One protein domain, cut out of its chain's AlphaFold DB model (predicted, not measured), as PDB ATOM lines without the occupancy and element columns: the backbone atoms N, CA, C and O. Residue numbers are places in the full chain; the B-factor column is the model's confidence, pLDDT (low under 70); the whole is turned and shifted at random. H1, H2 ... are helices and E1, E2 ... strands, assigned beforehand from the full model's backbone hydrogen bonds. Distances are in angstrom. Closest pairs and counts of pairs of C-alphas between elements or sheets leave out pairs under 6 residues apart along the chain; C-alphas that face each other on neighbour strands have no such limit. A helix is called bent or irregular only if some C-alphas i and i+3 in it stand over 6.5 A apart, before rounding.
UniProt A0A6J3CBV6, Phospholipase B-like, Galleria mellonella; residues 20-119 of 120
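What this domain is: This is residues 20 to 119 of the 120 residues of the protein "Phospholipase B-like" of Galleria mellonella (UniProt A0A6J3CBV6). A twisted sheet of four strands has helix H2 packed slantwise over one of its faces, and after H2 the chain turns into a long bent helix, H3, whose residues 96 to 117, with 118 and 119, stick out as a free arm. That arm makes the length: with it the outline is flat, spanning 61 by 37 by 18 A, and without it the body spans 40 by 25 by 18 A. The printed part has 100 residues with three named helices and four named strands, in the order E1 E2 E3 H1 E4 H2 H3; the class is mixed, helices and strands. Across the sheet the order is E2 E1 E3 E4, all antiparallel, and the whole is loose, with a radius of gyration of the C-alphas of 18.4 A.

How they stand to each other: Start with E1, residues 21 to 29, an inner strand of the twisted sheet. Its hairpin partner is E2, residues 32 to 38, an edge strand; look at N 34 and O 27, 2.9 A apart. E1's other neighbour is E3, residues 50 to 56, with N 24 and O 52 at 2.9 A. H1, residues 58 to 61, is not on the sheet and leads to edge strand E4, residues 64 to 70, where N 67 and O 53 are 2.9 A apart. H2, residues 76 to 90, is on the sheet in two layers, a helix on one face, at a height over the sheet of 6.3 A. It lies over E1 and E3, slantwise to the strands, at 36 degrees to E1 on the local plane; its closest C-alphas to E3 are Ala 82 and Ala 50, 5.8 A apart. H3, residues 92 to 117, was assigned as one helix by its hydrogen bonds but is bent: C-alphas 102 and 105 are 7.0 A apart, and arms H3a and H3b stand at a steep tilt of 45 degrees. H2 and H3a are close but not clearly touching, about perpendicular at 76 degrees, with the C-alphas of Gly 88 and Ile 95 closest at 7.6 A. H2, H3a and H3b have every O i to N i+4 pair within hydrogen-bond range; H1 is too short for such a pair and has 0 of 1 O i to N i+3 pairs within range.

Where its parts are: Find C-alpha 21 at (0.869, -4.385, -54.190); E1 runs 25.8 A from there. H2 begins at C-alpha 76 (-1.821, 6.218, -29.428) and runs 21.0 A. H3a, residues 92 to 102, and H3b, residues 105 to 117, measure 15.3 A and 18.5 A; the latter ends at C-alpha 117 (-9.224, -38.649, -19.873).

The domain as a whole: The C-alphas of Ala 42 and His 119, the two farthest apart, are 62.5 A from each other. The printed part has no cut, and E2 to E3 is the long link, 11 residues. Look for pLDDT under 70 at residues 105 to 114 and 116 to 119.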
ATOM      1  N   ASN A  20       1.969  -6.773 -57.576       71.44
ATOM      2  CA  ASN A  20       0.598  -6.891 -57.065       71.44
ATOM      3  C   ASN A  20       0.557  -6.389 -55.610       71.44
ATOM      4  O   ASN A  20       0.350  -7.150 -54.664       71.44
ATOM      5  N   CYS A  21       0.856  -5.104 -55.448       84.19
ATOM      6  CA  CYS A  21       0.869  -4.385 -54.190       84.19
ATOM      7  C   CYS A  21      -0.571  -3.973 -53.858       84.19
ATOM      8  O   CYS A  21      -1.252  -3.389 -54.694       84.19
ATOM      9  N   LYS A  22      -1.036  -4.261 -52.641       92.44
ATOM     10  CA  LYS A  22      -2.299  -3.726 -52.119       92.44
ATOM     11  C   LYS A  22      -1.988  -2.595 -51.157       92.44
ATOM     12  O   LYS A  22      -1.202  -2.793 -50.229       92.44
ATOM     13  N   TYR A  23      -2.629  -1.450 -51.345       95.38
ATOM     14  CA  TYR A  23      -2.501  -0.316 -50.443       95.38
ATOM     15  C   TYR A  23      -3.804  -0.129 -49.674       95.38
ATOM     16  O   TYR A  23      -4.897  -0.199 -50.236       95.38
ATOM     17  N   GLY A  24      -3.684   0.093 -48.372       96.44
ATOM     18  CA  GLY A  24      -4.812   0.373 -47.498       96.44
ATOM     19  C   GLY A  24      -4.496   1.535 -46.578       96.44
ATOM     20  O   GLY A  24      -3.355   1.703 -46.153       96.44
ATOM     21  N   PHE A  25      -5.498   2.335 -46.252       96.94
ATOM     22  CA  PHE A  25      -5.369   3.393 -45.259       96.94
ATOM     23  C   PHE A  25      -6.656   3.537 -44.456       96.94
ATOM     24  O   PHE A  25      -7.728   3.104 -44.884       96.94
ATOM     25  N   ILE A  26      -6.530   4.122 -43.268       96.62
ATOM     26  CA  ILE A  26      -7.649   4.397 -42.373       96.62
ATOM     27  C   ILE A  26      -7.775   5.895 -42.161       96.62
ATOM     28  O   ILE A  26      -6.817   6.567 -41.769       96.62
ATOM     29  N   THR A  27      -8.990   6.392 -42.348       95.19
ATOM     30  CA  THR A  27      -9.409   7.731 -41.940       95.19
ATOM     31  C   THR A  27     -10.345   7.627 -40.737       95.19
ATOM     32  O   THR A  27     -11.002   6.608 -40.507       95.19
ATOM     33  N   TRP A  28     -10.370   8.677 -39.915       91.94
ATOM     34  CA  TRP A  28     -11.236   8.739 -38.740       91.94
ATOM     35  C   TRP A  28     -12.371   9.718 -39.007       91.94
ATOM     36  O   TRP A  28     -12.165  10.931 -38.990       91.94
ATOM     37  N   VAL A  29     -13.574   9.196 -39.244       89.75
ATOM     38  CA  VAL A  29     -14.764   9.997 -39.559       89.75
ATOM     39  C   VAL A  29     -15.858   9.653 -38.553       89.75
ATOM     40  O   VAL A  29     -16.104   8.485 -38.271       89.75
ATOM     41  N   ASN A  30     -16.505  10.660 -37.955       89.56
ATOM     42  CA  ASN A  30     -17.616  10.472 -37.003       89.56
ATOM     43  C   ASN A  30     -17.309   9.501 -35.842       89.56
ATOM     44  O   ASN A  30     -18.148   8.699 -35.440       89.56
ATOM     45  N   ASN A  31     -16.091   9.571 -35.303       87.81
ATOM     46  CA  ASN A  31     -15.596   8.678 -34.253       87.81
ATOM     47  C   ASN A  31     -15.533   7.180 -34.629       87.81
ATOM     48  O   ASN A  31     -15.559   6.315 -33.756       87.81
ATOM     49  N   LYS A  32     -15.435   6.875 -35.924       90.31
ATOM     50  CA  LYS A  32     -15.318   5.523 -36.461       90.31
ATOM     51  C   LYS A  32     -14.110   5.443 -37.396       90.31
ATOM     52  O   LYS A  32     -13.819   6.390 -38.125       90.31
ATOM     53  N   ALA A  33     -13.420   4.306 -37.371       92.69
ATOM     54  CA  ALA A  33     -12.380   3.996 -38.343       92.69
ATOM     55  C   ALA A  33     -13.022   3.540 -39.661       92.69
ATOM     56  O   ALA A  33     -13.771   2.558 -39.680       92.69
ATOM     57  N   GLU A  34     -12.722   4.241 -40.750       94.62
ATOM     58  CA  GLU A  34     -13.110   3.846 -42.103       94.62
ATOM     59  C   GLU A  34     -11.875   3.389 -42.873       94.62
ATOM     60  O   GLU A  34     -10.901   4.128 -43.011       94.62
ATOM     61  N   VAL A  35     -11.909   2.142 -43.347       95.50
ATOM     62  CA  VAL A  35     -10.844   1.558 -44.164       95.50
ATOM     63  C   VAL A  35     -11.122   1.829 -45.635       95.50
ATOM     64  O   VAL A  35     -12.240   1.638 -46.110       95.50
ATOM     65  N   SER A  36     -10.094   2.253 -46.360       95.75
ATOM     66  CA  SER A  36     -10.133   2.461 -47.804       95.75
ATOM     67  C   SER A  36      -8.970   1.728 -48.461       95.75
ATOM     68  O   SER A  36      -7.876   1.651 -47.900       95.75
ATOM     69  N   LEU A  37      -9.224   1.168 -49.644       95.25
ATOM     70  CA  LEU A  37      -8.223   0.499 -50.467       95.25
ATOM     71  C   LEU A  37      -7.939   1.331 -51.709       95.25
ATOM     72  O   LEU A  37      -8.852   1.928 -52.278       95.25
ATOM     73  N   THR A  38      -6.687   1.315 -52.142       93.12
ATOM     74  CA  THR A  38      -6.274   1.870 -53.428       93.12
ATOM     75  C   THR A  38      -5.234   0.966 -54.085       93.12
ATOM     76  O   THR A  38      -4.516   0.220 -53.413       93.12
ATOM     77  N   ASP A  39      -5.175   1.029 -55.411       88.38
ATOM     78  CA  ASP A  39      -4.167   0.359 -56.229       88.38
ATOM     79  C   ASP A  39      -2.901   1.218 -56.399       88.38
ATOM     80  O   ASP A  39      -1.859   0.706 -56.809       88.38
ATOM     81  N   TYR A  40      -2.953   2.508 -56.043       88.19
ATOM     82  CA  TYR A  40      -1.838   3.439 -56.198       88.19
ATOM     83  C   TYR A  40      -1.488   4.131 -54.882       88.19
ATOM     84  O   TYR A  40      -2.324   4.745 -54.226       88.19
ATOM     85  N   TYR A  41      -0.199   4.115 -54.532       87.56
ATOM     86  CA  TYR A  41       0.302   4.769 -53.320       87.56
ATOM     87  C   TYR A  41      -0.007   6.276 -53.264       87.56
ATOM     88  O   TYR A  41      -0.235   6.817 -52.186       87.56
ATOM     89  N   ALA A  42      -0.022   6.950 -54.418       89.75
ATOM     90  CA  ALA A  42      -0.270   8.388 -54.517       89.75
ATOM     91  C   ALA A  42      -1.709   8.796 -54.154       89.75
ATOM     92  O   ALA A  42      -1.944   9.967 -53.874       89.75
ATOM     93  N   ASP A  43      -2.649   7.849 -54.125       92.25
ATOM     94  CA  ASP A  43      -4.052   8.125 -53.796       92.25
ATOM     95  C   ASP A  43      -4.309   8.139 -52.281       92.25
ATOM     96  O   ASP A  43      -5.421   8.429 -51.838       92.25
ATOM     97  N   ILE A  44      -3.303   7.799 -51.467       92.94
ATOM     98  CA  ILE A  44      -3.418   7.845 -50.011       92.94
ATOM     99  C   ILE A  44      -3.413   9.319 -49.579       92.94
ATOM    100  O   ILE A  44      -2.424  10.013 -49.822       92.94
ATOM    101  N   PRO A  45      -4.474   9.815 -48.919       92.06
ATOM    102  CA  PRO A  45      -4.545  11.203 -48.489       92.06
ATOM    103  C   PRO A  45      -3.526  11.495 -47.383       92.06
ATOM    104  O   PRO A  45      -3.249  10.641 -46.540       92.06
ATOM    105  N   ASP A  46      -3.045  12.738 -47.310       90.38
ATOM    106  CA  ASP A  46      -2.166  13.185 -46.218       90.38
ATOM    107  C   ASP A  46      -2.844  13.035 -44.847       90.38
ATOM    108  O   ASP A  46      -2.212  12.635 -43.872       90.38
ATOM    109  N   LEU A  47      -4.159  13.272 -44.787       91.75
ATOM    110  CA  LEU A  47      -4.967  13.042 -43.594       91.75
ATOM    111  C   LEU A  47      -5.357  11.559 -43.479       91.75
ATOM    112  O   LEU A  47      -6.400  11.133 -43.977       91.75
ATOM    113  N   HIS A  48      -4.535  10.782 -42.780       93.81
ATOM    114  CA  HIS A  48      -4.805   9.392 -42.408       93.81
ATOM    115  C   HIS A  48      -4.329   9.116 -40.977       93.81
ATOM    116  O   HIS A  48      -3.417   9.765 -40.473       93.81
ATOM    117  N   VAL A  49      -4.941   8.133 -40.316       96.19
ATOM    118  CA  VAL A  49      -4.483   7.631 -39.006       96.19
ATOM    119  C   VAL A  49      -3.400   6.578 -39.192       96.19
ATOM    120  O   VAL A  49      -2.420   6.545 -38.453       96.19
ATOM    121  N   ALA A  50      -3.577   5.710 -40.187       97.06
ATOM    122  CA  ALA A  50      -2.616   4.682 -40.548       97.06
ATOM    123  C   ALA A  50      -2.704   4.375 -42.041       97.06
ATOM    124  O   ALA A  50      -3.771   4.500 -42.647       97.06
ATOM    125  N   LYS A  51      -1.586   3.946 -42.618       96.94
ATOM    126  CA  LYS A  51      -1.489   3.425 -43.979       96.94
ATOM    127  C   LYS A  51      -0.635   2.169 -43.993       96.94
ATOM    128  O   LYS A  51       0.281   2.026 -43.187       96.94
ATOM    129  N   ALA A  52      -0.922   1.273 -44.921       97.25
ATOM    130  CA  ALA A  52      -0.219   0.018 -45.060       97.25
ATOM    131  C   ALA A  52      -0.070  -0.385 -46.529       97.25
ATOM    132  O   ALA A  52      -0.956  -0.158 -47.354       97.25
ATOM    133  N   THR A  53       1.064  -1.008 -46.832       96.25
ATOM    134  CA  THR A  53       1.361  -1.638 -48.116       96.25
ATOM    135  C   THR A  53       1.575  -3.121 -47.880       96.25
ATOM    136  O   THR A  53       2.428  -3.512 -47.086       96.25
ATOM    137  N   TYR A  54       0.820  -3.947 -48.591       96.00
ATOM    138  CA  TYR A  54       0.921  -5.395 -48.515       96.00
ATOM    139  C   TYR A  54       1.334  -5.984 -49.860       96.00
ATOM    140  O   TYR A  54       0.749  -5.681 -50.903       96.00
ATOM    141  N   ARG A  55       2.338  -6.859 -49.821       94.56
ATOM    142  CA  ARG A  55       2.859  -7.602 -50.969       94.56
ATOM    143  C   ARG A  55       2.919  -9.077 -50.631       94.56
ATOM    144  O   ARG A  55       3.650  -9.480 -49.728       94.56
ATOM    145  N   ASN A  56       2.180  -9.886 -51.381       93.50
ATOM    146  CA  ASN A  56       2.270 -11.333 -51.258       93.50
ATOM    147  C   ASN A  56       3.220 -11.891 -52.317       93.50
ATOM    148  O   ASN A  56       2.828 -12.083 -53.466       93.50
ATOM    149  N   GLU A  57       4.454 -12.169 -51.914       94.19
ATOM    150  CA  GLU A  57       5.476 -12.751 -52.782       94.19
ATOM    151  C   GLU A  57       5.883 -14.158 -52.335       94.19
ATOM    152  O   GLU A  57       6.892 -14.682 -52.797       94.19
ATOM    153  N   ILE A  58       5.073 -14.821 -51.498       93.88
ATOM    154  CA  ILE A  58       5.412 -16.125 -50.908       93.88
ATOM    155  C   ILE A  58       5.763 -17.158 -51.981       93.88
ATOM    156  O   ILE A  58       6.723 -17.905 -51.825       93.88
ATOM    157  N   ASN A  59       5.041 -17.166 -53.101       91.56
ATOM    158  CA  ASN A  59       5.290 -18.116 -54.186       91.56
ATOM    159  C   ASN A  59       6.632 -17.886 -54.903       91.56
ATOM    160  O   ASN A  59       7.167 -18.821 -55.489       91.56
ATOM    161  N   ASN A  60       7.165 -16.661 -54.861       92.31
ATOM    162  CA  ASN A  60       8.383 -16.279 -55.573       92.31
ATOM    163  C   ASN A  60       9.605 -16.229 -54.642       92.31
ATOM    164  O   ASN A  60      10.689 -16.650 -55.032       92.31
ATOM    165  N   THR A  61       9.439 -15.705 -53.424       93.56
ATOM    166  CA  THR A  61      10.531 -15.427 -52.472       93.56
ATOM    167  C   THR A  61      10.433 -16.240 -51.183       93.56
ATOM    168  O   THR A  61      11.390 -16.282 -50.415       93.56
ATOM    169  N   GLY A  62       9.284 -16.869 -50.920       93.81
ATOM    170  CA  GLY A  62       8.956 -17.469 -49.626       93.81
ATOM    171  C   GLY A  62       8.427 -16.473 -48.589       93.81
ATOM    172  O   GLY A  62       8.066 -16.895 -47.493       93.81
ATOM    173  N   TRP A  63       8.332 -15.180 -48.919       94.94
ATOM    174  CA  TRP A  63       7.943 -14.124 -47.981       94.94
ATOM    175  C   TRP A  63       6.738 -13.316 -48.457       94.94
ATOM    176  O   TRP A  63       6.593 -12.992 -49.634       94.94
ATOM    177  N   ALA A  64       5.891 -12.933 -47.506       95.44
ATOM    178  CA  ALA A  64       4.981 -11.809 -47.672       95.44
ATOM    179  C   ALA A  64       5.528 -10.615 -46.890       95.44
ATOM    180  O   ALA A  64       6.088 -10.779 -45.806       95.44
ATOM    181  N   TYR A  65       5.342  -9.419 -47.437       95.81
ATOM    182  CA  TYR A  65       5.812  -8.174 -46.849       95.81
ATOM    183  C   TYR A  65       4.612  -7.299 -46.501       95.81
ATOM    184  O   TYR A  65       3.762  -7.029 -47.352       95.81
ATOM    185  N   LEU A  66       4.562  -6.842 -45.254       96.94
ATOM    186  CA  LEU A  66       3.625  -5.834 -44.781       96.94
ATOM    187  C   LEU A  66       4.441  -4.661 -44.242       96.94
ATOM    188  O   LEU A  66       5.260  -4.831 -43.346       96.94
ATOM    189  N   GLU A  67       4.210  -3.480 -44.798       96.88
ATOM    190  CA  GLU A  67       4.777  -2.228 -44.315       96.88
ATOM    191  C   GLU A  67       3.633  -1.352 -43.817       96.88
ATOM    192  O   GLU A  67       2.681  -1.120 -44.559       96.88
ATOM    193  N   LEU A  68       3.709  -0.883 -42.574       96.81
ATOM    194  CA  LEU A  68       2.635  -0.149 -41.918       96.81
ATOM    195  C   LEU A  68       3.197   1.081 -41.213       96.81
ATOM    196  O   LEU A  68       4.193   0.992 -40.501       96.81
ATOM    197  N   HIS A  69       2.530   2.216 -41.403       96.81
ATOM    198  CA  HIS A  69       2.896   3.497 -40.807       96.81
ATOM    199  C   HIS A  69       1.665   4.142 -40.181       96.81
ATOM    200  O   HIS A  69       0.597   4.171 -40.798       96.81
ATOM    201  N   THR A  70       1.812   4.678 -38.974       96.56
ATOM    202  CA  THR A  70       0.782   5.464 -38.288       96.56
ATOM    203  C   THR A  70       1.127   6.949 -38.329       96.56
ATOM    204  O   THR A  70       2.285   7.331 -38.501       96.56
ATOM    205  N   SER A  71       0.109   7.801 -38.206       94.50
ATOM    206  CA  SER A  71       0.290   9.247 -38.117       94.50
ATOM    207  C   SER A  71       0.427   9.682 -36.661       94.50
ATOM    208  O   SER A  71      -0.424   9.359 -35.829       94.50
ATOM    209  N   ALA A  72       1.473  10.464 -36.381       92.69
ATOM    210  CA  ALA A  72       1.749  11.024 -35.059       92.69
ATOM    211  C   ALA A  72       0.683  12.034 -34.592       92.69
ATOM    212  O   ALA A  72       0.583  12.310 -33.401       92.69
ATOM    213  N   ASP A  73      -0.140  12.550 -35.511       90.88
ATOM    214  CA  ASP A  73      -1.209  13.507 -35.200       90.88
ATOM    215  C   ASP A  73      -2.444  12.839 -34.558       90.88
ATOM    216  O   ASP A  73      -3.394  13.511 -34.151       90.88
ATOM    217  N   SER A  74      -2.466  11.504 -34.478       91.69
ATOM    218  CA  SER A  74      -3.542  10.718 -33.865       91.69
ATOM    219  C   SER A  74      -3.150  10.208 -32.477       91.69
ATOM    220  O   SER A  74      -1.978   9.969 -32.216       91.69
ATOM    221  N   SER A  75      -4.121   9.977 -31.586       94.62
ATOM    222  CA  SER A  75      -3.821   9.390 -30.269       94.62
ATOM    223  C   SER A  75      -3.298   7.958 -30.390       94.62
ATOM    224  O   SER A  75      -3.684   7.233 -31.314       94.62
ATOM    225  N   ASP A  76      -2.463   7.538 -29.443       96.25
ATOM    226  CA  ASP A  76      -1.821   6.218 -29.428       96.25
ATOM    227  C   ASP A  76      -2.839   5.074 -29.535       96.25
ATOM    228  O   ASP A  76      -2.615   4.098 -30.250       96.25
ATOM    229  N   GLU A  77      -4.013   5.213 -28.909       95.12
ATOM    230  CA  GLU A  77      -5.076   4.208 -28.985       95.12
ATOM    231  C   GLU A  77      -5.644   4.091 -30.402       95.12
ATOM    232  O   GLU A  77      -5.880   2.985 -30.893       95.12
ATOM    233  N   LYS A  78      -5.847   5.225 -31.086       95.25
ATOM    234  CA  LYS A  78      -6.322   5.238 -32.475       95.25
ATOM    235  C   LYS A  78      -5.265   4.684 -33.417       95.25
ATOM    236  O   LYS A  78      -5.617   3.936 -34.325       95.25
ATOM    237  N   GLN A  79      -3.997   5.025 -33.191       96.56
ATOM    238  CA  GLN A  79      -2.877   4.499 -33.964       96.56
ATOM    239  C   GLN A  79      -2.785   2.975 -33.829       96.56
ATOM    240  O   GLN A  79      -2.795   2.277 -34.841       96.56
ATOM    241  N   ALA A  80      -2.777   2.448 -32.600       97.19
ATOM    242  CA  ALA A  80      -2.706   1.012 -32.339       97.19
ATOM    243  C   ALA A  80      -3.914   0.258 -32.916       97.19
ATOM    244  O   ALA A  80      -3.752  -0.782 -33.559       97.19
ATOM    245  N   TYR A  81      -5.125   0.805 -32.747       96.38
ATOM    246  CA  TYR A  81      -6.338   0.231 -33.325       96.38
ATOM    247  C   TYR A  81      -6.269   0.192 -34.856       96.38
ATOM    248  O   TYR A  81      -6.512  -0.852 -35.461       96.38
ATOM    249  N   ALA A  82      -5.923   1.314 -35.490       96.75
ATOM    250  CA  ALA A  82      -5.849   1.416 -36.942       96.75
ATOM    251  C   ALA A  82      -4.751   0.512 -37.524       96.75
ATOM    252  O   ALA A  82      -4.967  -0.131 -38.551       96.75
ATOM    253  N   ALA A  83      -3.606   0.412 -36.846       97.25
ATOM    254  CA  ALA A  83      -2.518  -0.475 -37.231       97.25
ATOM    255  C   ALA A  83      -2.964  -1.945 -37.245       97.25
ATOM    256  O   ALA A  83      -2.890  -2.607 -38.281       97.25
ATOM    257  N   GLY A  84      -3.513  -2.431 -36.126       97.38
ATOM    258  CA  GLY A  84      -3.995  -3.810 -36.028       97.38
ATOM    259  C   GLY A  84      -5.142  -4.106 -36.998       97.38
ATOM    260  O   GLY A  84      -5.202  -5.187 -37.585       97.38
ATOM    261  N   TYR A  85      -6.027  -3.130 -37.224       96.56
ATOM    262  CA  TYR A  85      -7.107  -3.262 -38.199       96.56
ATOM    263  C   TYR A  85      -6.554  -3.452 -39.616       96.56
ATOM    264  O   TYR A  85      -6.969  -4.384 -40.305       96.56
ATOM    265  N   LEU A  86      -5.628  -2.598 -40.067       97.25
ATOM    266  CA  LEU A  86      -5.048  -2.694 -41.413       97.25
ATOM    267  C   LEU A  86      -4.261  -3.987 -41.612       97.25
ATOM    268  O   LEU A  86      -4.412  -4.617 -42.659       97.25
ATOM    269  N   GLU A  87      -3.464  -4.394 -40.623       97.50
ATOM    270  CA  GLU A  87      -2.756  -5.673 -40.660       97.50
ATOM    271  C   GLU A  87      -3.744  -6.822 -40.859       97.50
ATOM    272  O   GLU A  87      -3.660  -7.534 -41.859       97.50
ATOM    273  N   GLY A  88      -4.730  -6.952 -39.966       96.81
ATOM    274  CA  GLY A  88      -5.712  -8.030 -40.034       96.81
ATOM    275  C   GLY A  88      -6.547  -8.005 -41.314       96.81
ATOM    276  O   GLY A  88      -6.885  -9.056 -41.854       96.81
ATOM    277  N   PHE A  89      -6.860  -6.816 -41.831       96.44
ATOM    278  CA  PHE A  89      -7.640  -6.657 -43.053       96.44
ATOM    279  C   PHE A  89      -6.849  -7.071 -44.301       96.44
ATOM    280  O   PHE A  89      -7.357  -7.833 -45.127       96.44
ATOM    281  N   LEU A  90      -5.605  -6.603 -44.444       96.06
ATOM    282  CA  LEU A  90      -4.775  -6.870 -45.624       96.06
ATOM    283  C   LEU A  90      -4.205  -8.293 -45.639       96.06
ATOM    284  O   LEU A  90      -4.062  -8.875 -46.716       96.06
ATOM    285  N   THR A  91      -3.908  -8.872 -44.470       96.38
ATOM    286  CA  THR A  91      -3.300 -10.209 -44.349       96.38
ATOM    287  C   THR A  91      -4.294 -11.302 -43.942       96.38
ATOM    288  O   THR A  91      -3.880 -12.436 -43.702       96.38
ATOM    289  N   ARG A  92      -5.606 -11.014 -43.933       96.38
ATOM    290  CA  ARG A  92      -6.682 -11.937 -43.513       96.38
ATOM    291  C   ARG A  92      -6.526 -13.362 -44.044       96.38
ATOM    292  O   ARG A  92      -6.668 -14.322 -43.290       96.38
ATOM    293  N   ASP A  93      -6.234 -13.501 -45.334       95.12
ATOM    294  CA  ASP A  93      -6.122 -14.812 -45.976       95.12
ATOM    295  C   ASP A  93      -4.879 -15.572 -45.478       95.12
ATOM    296  O   ASP A  93      -4.953 -16.774 -45.223       95.12
ATOM    297  N   LEU A  94      -3.752 -14.875 -45.269       96.06
ATOM    298  CA  LEU A  94      -2.546 -15.467 -44.681       96.06
ATOM    299  C   LEU A  94      -2.767 -15.859 -43.222       96.06
ATOM    300  O   LEU A  94      -2.369 -16.953 -42.837       96.06
ATOM    301  N   ILE A  95      -3.432 -15.012 -42.430       96.75
ATOM    302  CA  ILE A  95      -3.795 -15.324 -41.040       96.75
ATOM    303  C   ILE A  95      -4.651 -16.592 -40.998       96.75
ATOM    304  O   ILE A  95      -4.378 -17.502 -40.214       96.75
ATOM    305  N   TRP A  96      -5.656 -16.685 -41.873       95.50
ATOM    306  CA  TRP A  96      -6.513 -17.862 -41.964       95.50
ATOM    307  C   TRP A  96      -5.720 -19.127 -42.306       95.50
ATOM    308  O   TRP A  96      -5.844 -20.141 -41.617       95.50
ATOM    309  N   MET A  97      -4.870 -19.071 -43.332       95.12
ATOM    310  CA  MET A  97      -4.028 -20.207 -43.716       95.12
ATOM    311  C   MET A  97      -3.040 -20.587 -42.607       95.12
ATOM    312  O   MET A  97      -2.871 -21.770 -42.315       95.12
ATOM    313  N   HIS A  98      -2.433 -19.606 -41.941       94.25
ATOM    314  CA  HIS A  98      -1.505 -19.837 -40.841       94.25
ATOM    315  C   HIS A  98      -2.192 -20.530 -39.658       94.25
ATOM    316  O   HIS A  98      -1.696 -21.542 -39.162       94.25
ATOM    317  N   TRP A  99      -3.381 -20.061 -39.269       92.94
ATOM    318  CA  TRP A  99      -4.199 -20.702 -38.238       92.94
ATOM    319  C   TRP A  99      -4.535 -22.158 -38.590       92.94
ATOM    320  O   TRP A  99      -4.360 -23.057 -37.762       92.94
ATOM    321  N   GLN A 100      -4.989 -22.412 -39.824       92.06
ATOM    322  CA  GLN A 100      -5.314 -23.767 -40.281       92.06
ATOM    323  C   GLN A 100      -4.091 -24.692 -40.260       92.06
ATOM    324  O   GLN A 100      -4.227 -25.859 -39.903       92.06
ATOM    325  N   ASN A 101      -2.909 -24.185 -40.606       90.62
ATOM    326  CA  ASN A 101      -1.692 -24.989 -40.671       90.62
ATOM    327  C   ASN A 101      -1.097 -25.270 -39.286       90.62
ATOM    328  O   ASN A 101      -0.627 -26.376 -39.037       90.62
ATOM    329  N   MET A 102      -1.121 -24.287 -38.383       88.19
ATOM    330  CA  MET A 102      -0.472 -24.403 -37.077       88.19
ATOM    331  C   MET A 102      -1.396 -24.990 -36.009       88.19
ATOM    332  O   MET A 102      -0.983 -25.857 -35.248       88.19
ATOM    333  N   LEU A 103      -2.643 -24.522 -35.920       82.25
ATOM    334  CA  LEU A 103      -3.465 -24.707 -34.717       82.25
ATOM    335  C   LEU A 103      -4.630 -25.669 -34.900       82.25
ATOM    336  O   LEU A 103      -5.111 -26.238 -33.917       82.25
ATOM    337  N   LYS A 104      -5.038 -25.932 -36.144       73.50
ATOM    338  CA  LYS A 104      -6.087 -26.910 -36.441       73.50
ATOM    339  C   LYS A 104      -5.781 -28.268 -35.808       73.50
ATOM    340  O   LYS A 104      -6.611 -28.788 -35.075       73.50
ATOM    341  N   GLY A 105      -4.581 -28.809 -36.032       65.75
ATOM    342  CA  GLY A 105      -4.168 -30.097 -35.464       65.75
ATOM    343  C   GLY A 105      -4.127 -30.089 -33.934       65.75
ATOM    344  O   GLY A 105      -4.696 -30.975 -33.301       65.75
ATOM    345  N   TYR A 106      -3.524 -29.059 -33.334       64.94
ATOM    346  CA  TYR A 106      -3.394 -28.931 -31.876       64.94
ATOM    347  C   TYR A 106      -4.738 -28.997 -31.142       64.94
ATOM    348  O   TYR A 106      -4.859 -29.697 -30.136       64.94
ATOM    349  N   LEU A 107      -5.758 -28.310 -31.658       62.66
ATOM    350  CA  LEU A 107      -7.080 -28.278 -31.030       62.66
ATOM    351  C   LEU A 107      -7.806 -29.629 -31.119       62.66
ATOM    352  O   LEU A 107      -8.482 -30.015 -30.167       62.66
ATOM    353  N   TYR A 108      -7.619 -30.388 -32.207       61.78
ATOM    354  CA  TYR A 108      -8.177 -31.740 -32.318       61.78
ATOM    355  C   TYR A 108      -7.538 -32.716 -31.322       61.78
ATOM    356  O   TYR A 108      -8.260 -33.441 -30.639       61.78
ATOM    357  N   TYR A 109      -6.207 -32.723 -31.183       62.03
ATOM    358  CA  TYR A 109      -5.534 -33.627 -30.240       62.03
ATOM    359  C   TYR A 109      -5.818 -33.273 -28.778       62.03
ATOM    360  O   TYR A 109      -6.016 -34.172 -27.963       62.03
ATOM    361  N   SER A 110      -5.888 -31.982 -28.442       68.56
ATOM    362  CA  SER A 110      -6.229 -31.539 -27.086       68.56
ATOM    363  C   SER A 110      -7.658 -31.930 -26.693       68.56
ATOM    364  O   SER A 110      -7.870 -32.424 -25.586       68.56
ATOM    365  N   PHE A 111      -8.625 -31.801 -27.607       63.81
ATOM    366  CA  PHE A 111     -10.002 -32.229 -27.359       63.81
ATOM    367  C   PHE A 111     -10.123 -33.754 -27.228       63.81
ATOM    368  O   PHE A 111     -10.789 -34.242 -26.318       63.81
ATOM    369  N   LEU A 112      -9.437 -34.522 -28.082       66.75
ATOM    370  CA  LEU A 112      -9.436 -35.987 -27.999       66.75
ATOM    371  C   LEU A 112      -8.781 -36.503 -26.713       66.75
ATOM    372  O   LEU A 112      -9.301 -37.436 -26.107       66.75
ATOM    373  N   LEU A 113      -7.685 -35.886 -26.261       66.50
ATOM    374  CA  LEU A 113      -7.069 -36.210 -24.973       66.50
ATOM    375  C   LEU A 113      -7.993 -35.875 -23.799       66.50
ATOM    376  O   LEU A 113      -8.094 -36.676 -22.876       66.50
ATOM    377  N   ALA A 114      -8.701 -34.744 -23.845       64.94
ATOM    378  CA  ALA A 114      -9.661 -34.376 -22.807       64.94
ATOM    379  C   ALA A 114     -10.844 -35.359 -22.735       64.94
ATOM    380  O   ALA A 114     -11.227 -35.776 -21.644       64.94
ATOM    381  N   VAL A 115     -11.388 -35.785 -23.882       70.19
ATOM    382  CA  VAL A 115     -12.465 -36.791 -23.934       70.19
ATOM    383  C   VAL A 115     -11.966 -38.174 -23.498       70.19
ATOM    384  O   VAL A 115     -12.674 -38.868 -22.776       70.19
ATOM    385  N   ALA A 116     -10.745 -38.568 -23.876       66.62
ATOM    386  CA  ALA A 116     -10.154 -39.833 -23.439       66.62
ATOM    387  C   ALA A 116      -9.889 -39.868 -21.921       66.62
ATOM    388  O   ALA A 116     -10.131 -40.891 -21.291       66.62
ATOM    389  N   TYR A 117      -9.452 -38.753 -21.321       60.50
ATOM    390  CA  TYR A 117      -9.224 -38.649 -19.873       60.50
ATOM    391  C   TYR A 117     -10.510 -38.598 -19.041       60.50
ATOM    392  O   TYR A 117     -10.492 -39.009 -17.889       60.50
ATOM    393  N   LEU A 118     -11.623 -38.106 -19.596       61.72
ATOM    394  CA  LEU A 118     -12.929 -38.080 -18.920       61.72
ATOM    395  C   LEU A 118     -13.646 -39.443 -18.911       61.72
ATOM    396  O   LEU A 118     -14.661 -39.589 -18.233       61.72
ATOM    397  N   HIS A 119     -13.135 -40.423 -19.659       55.59
ATOM    398  CA  HIS A 119     -13.675 -41.783 -19.746       55.59
ATOM    399  C   HIS A 119     -12.814 -42.852 -19.037       55.59
ATOM    400  O   HIS A 119     -13.115 -44.041 -19.171       55.59
TER     401      HIS A 119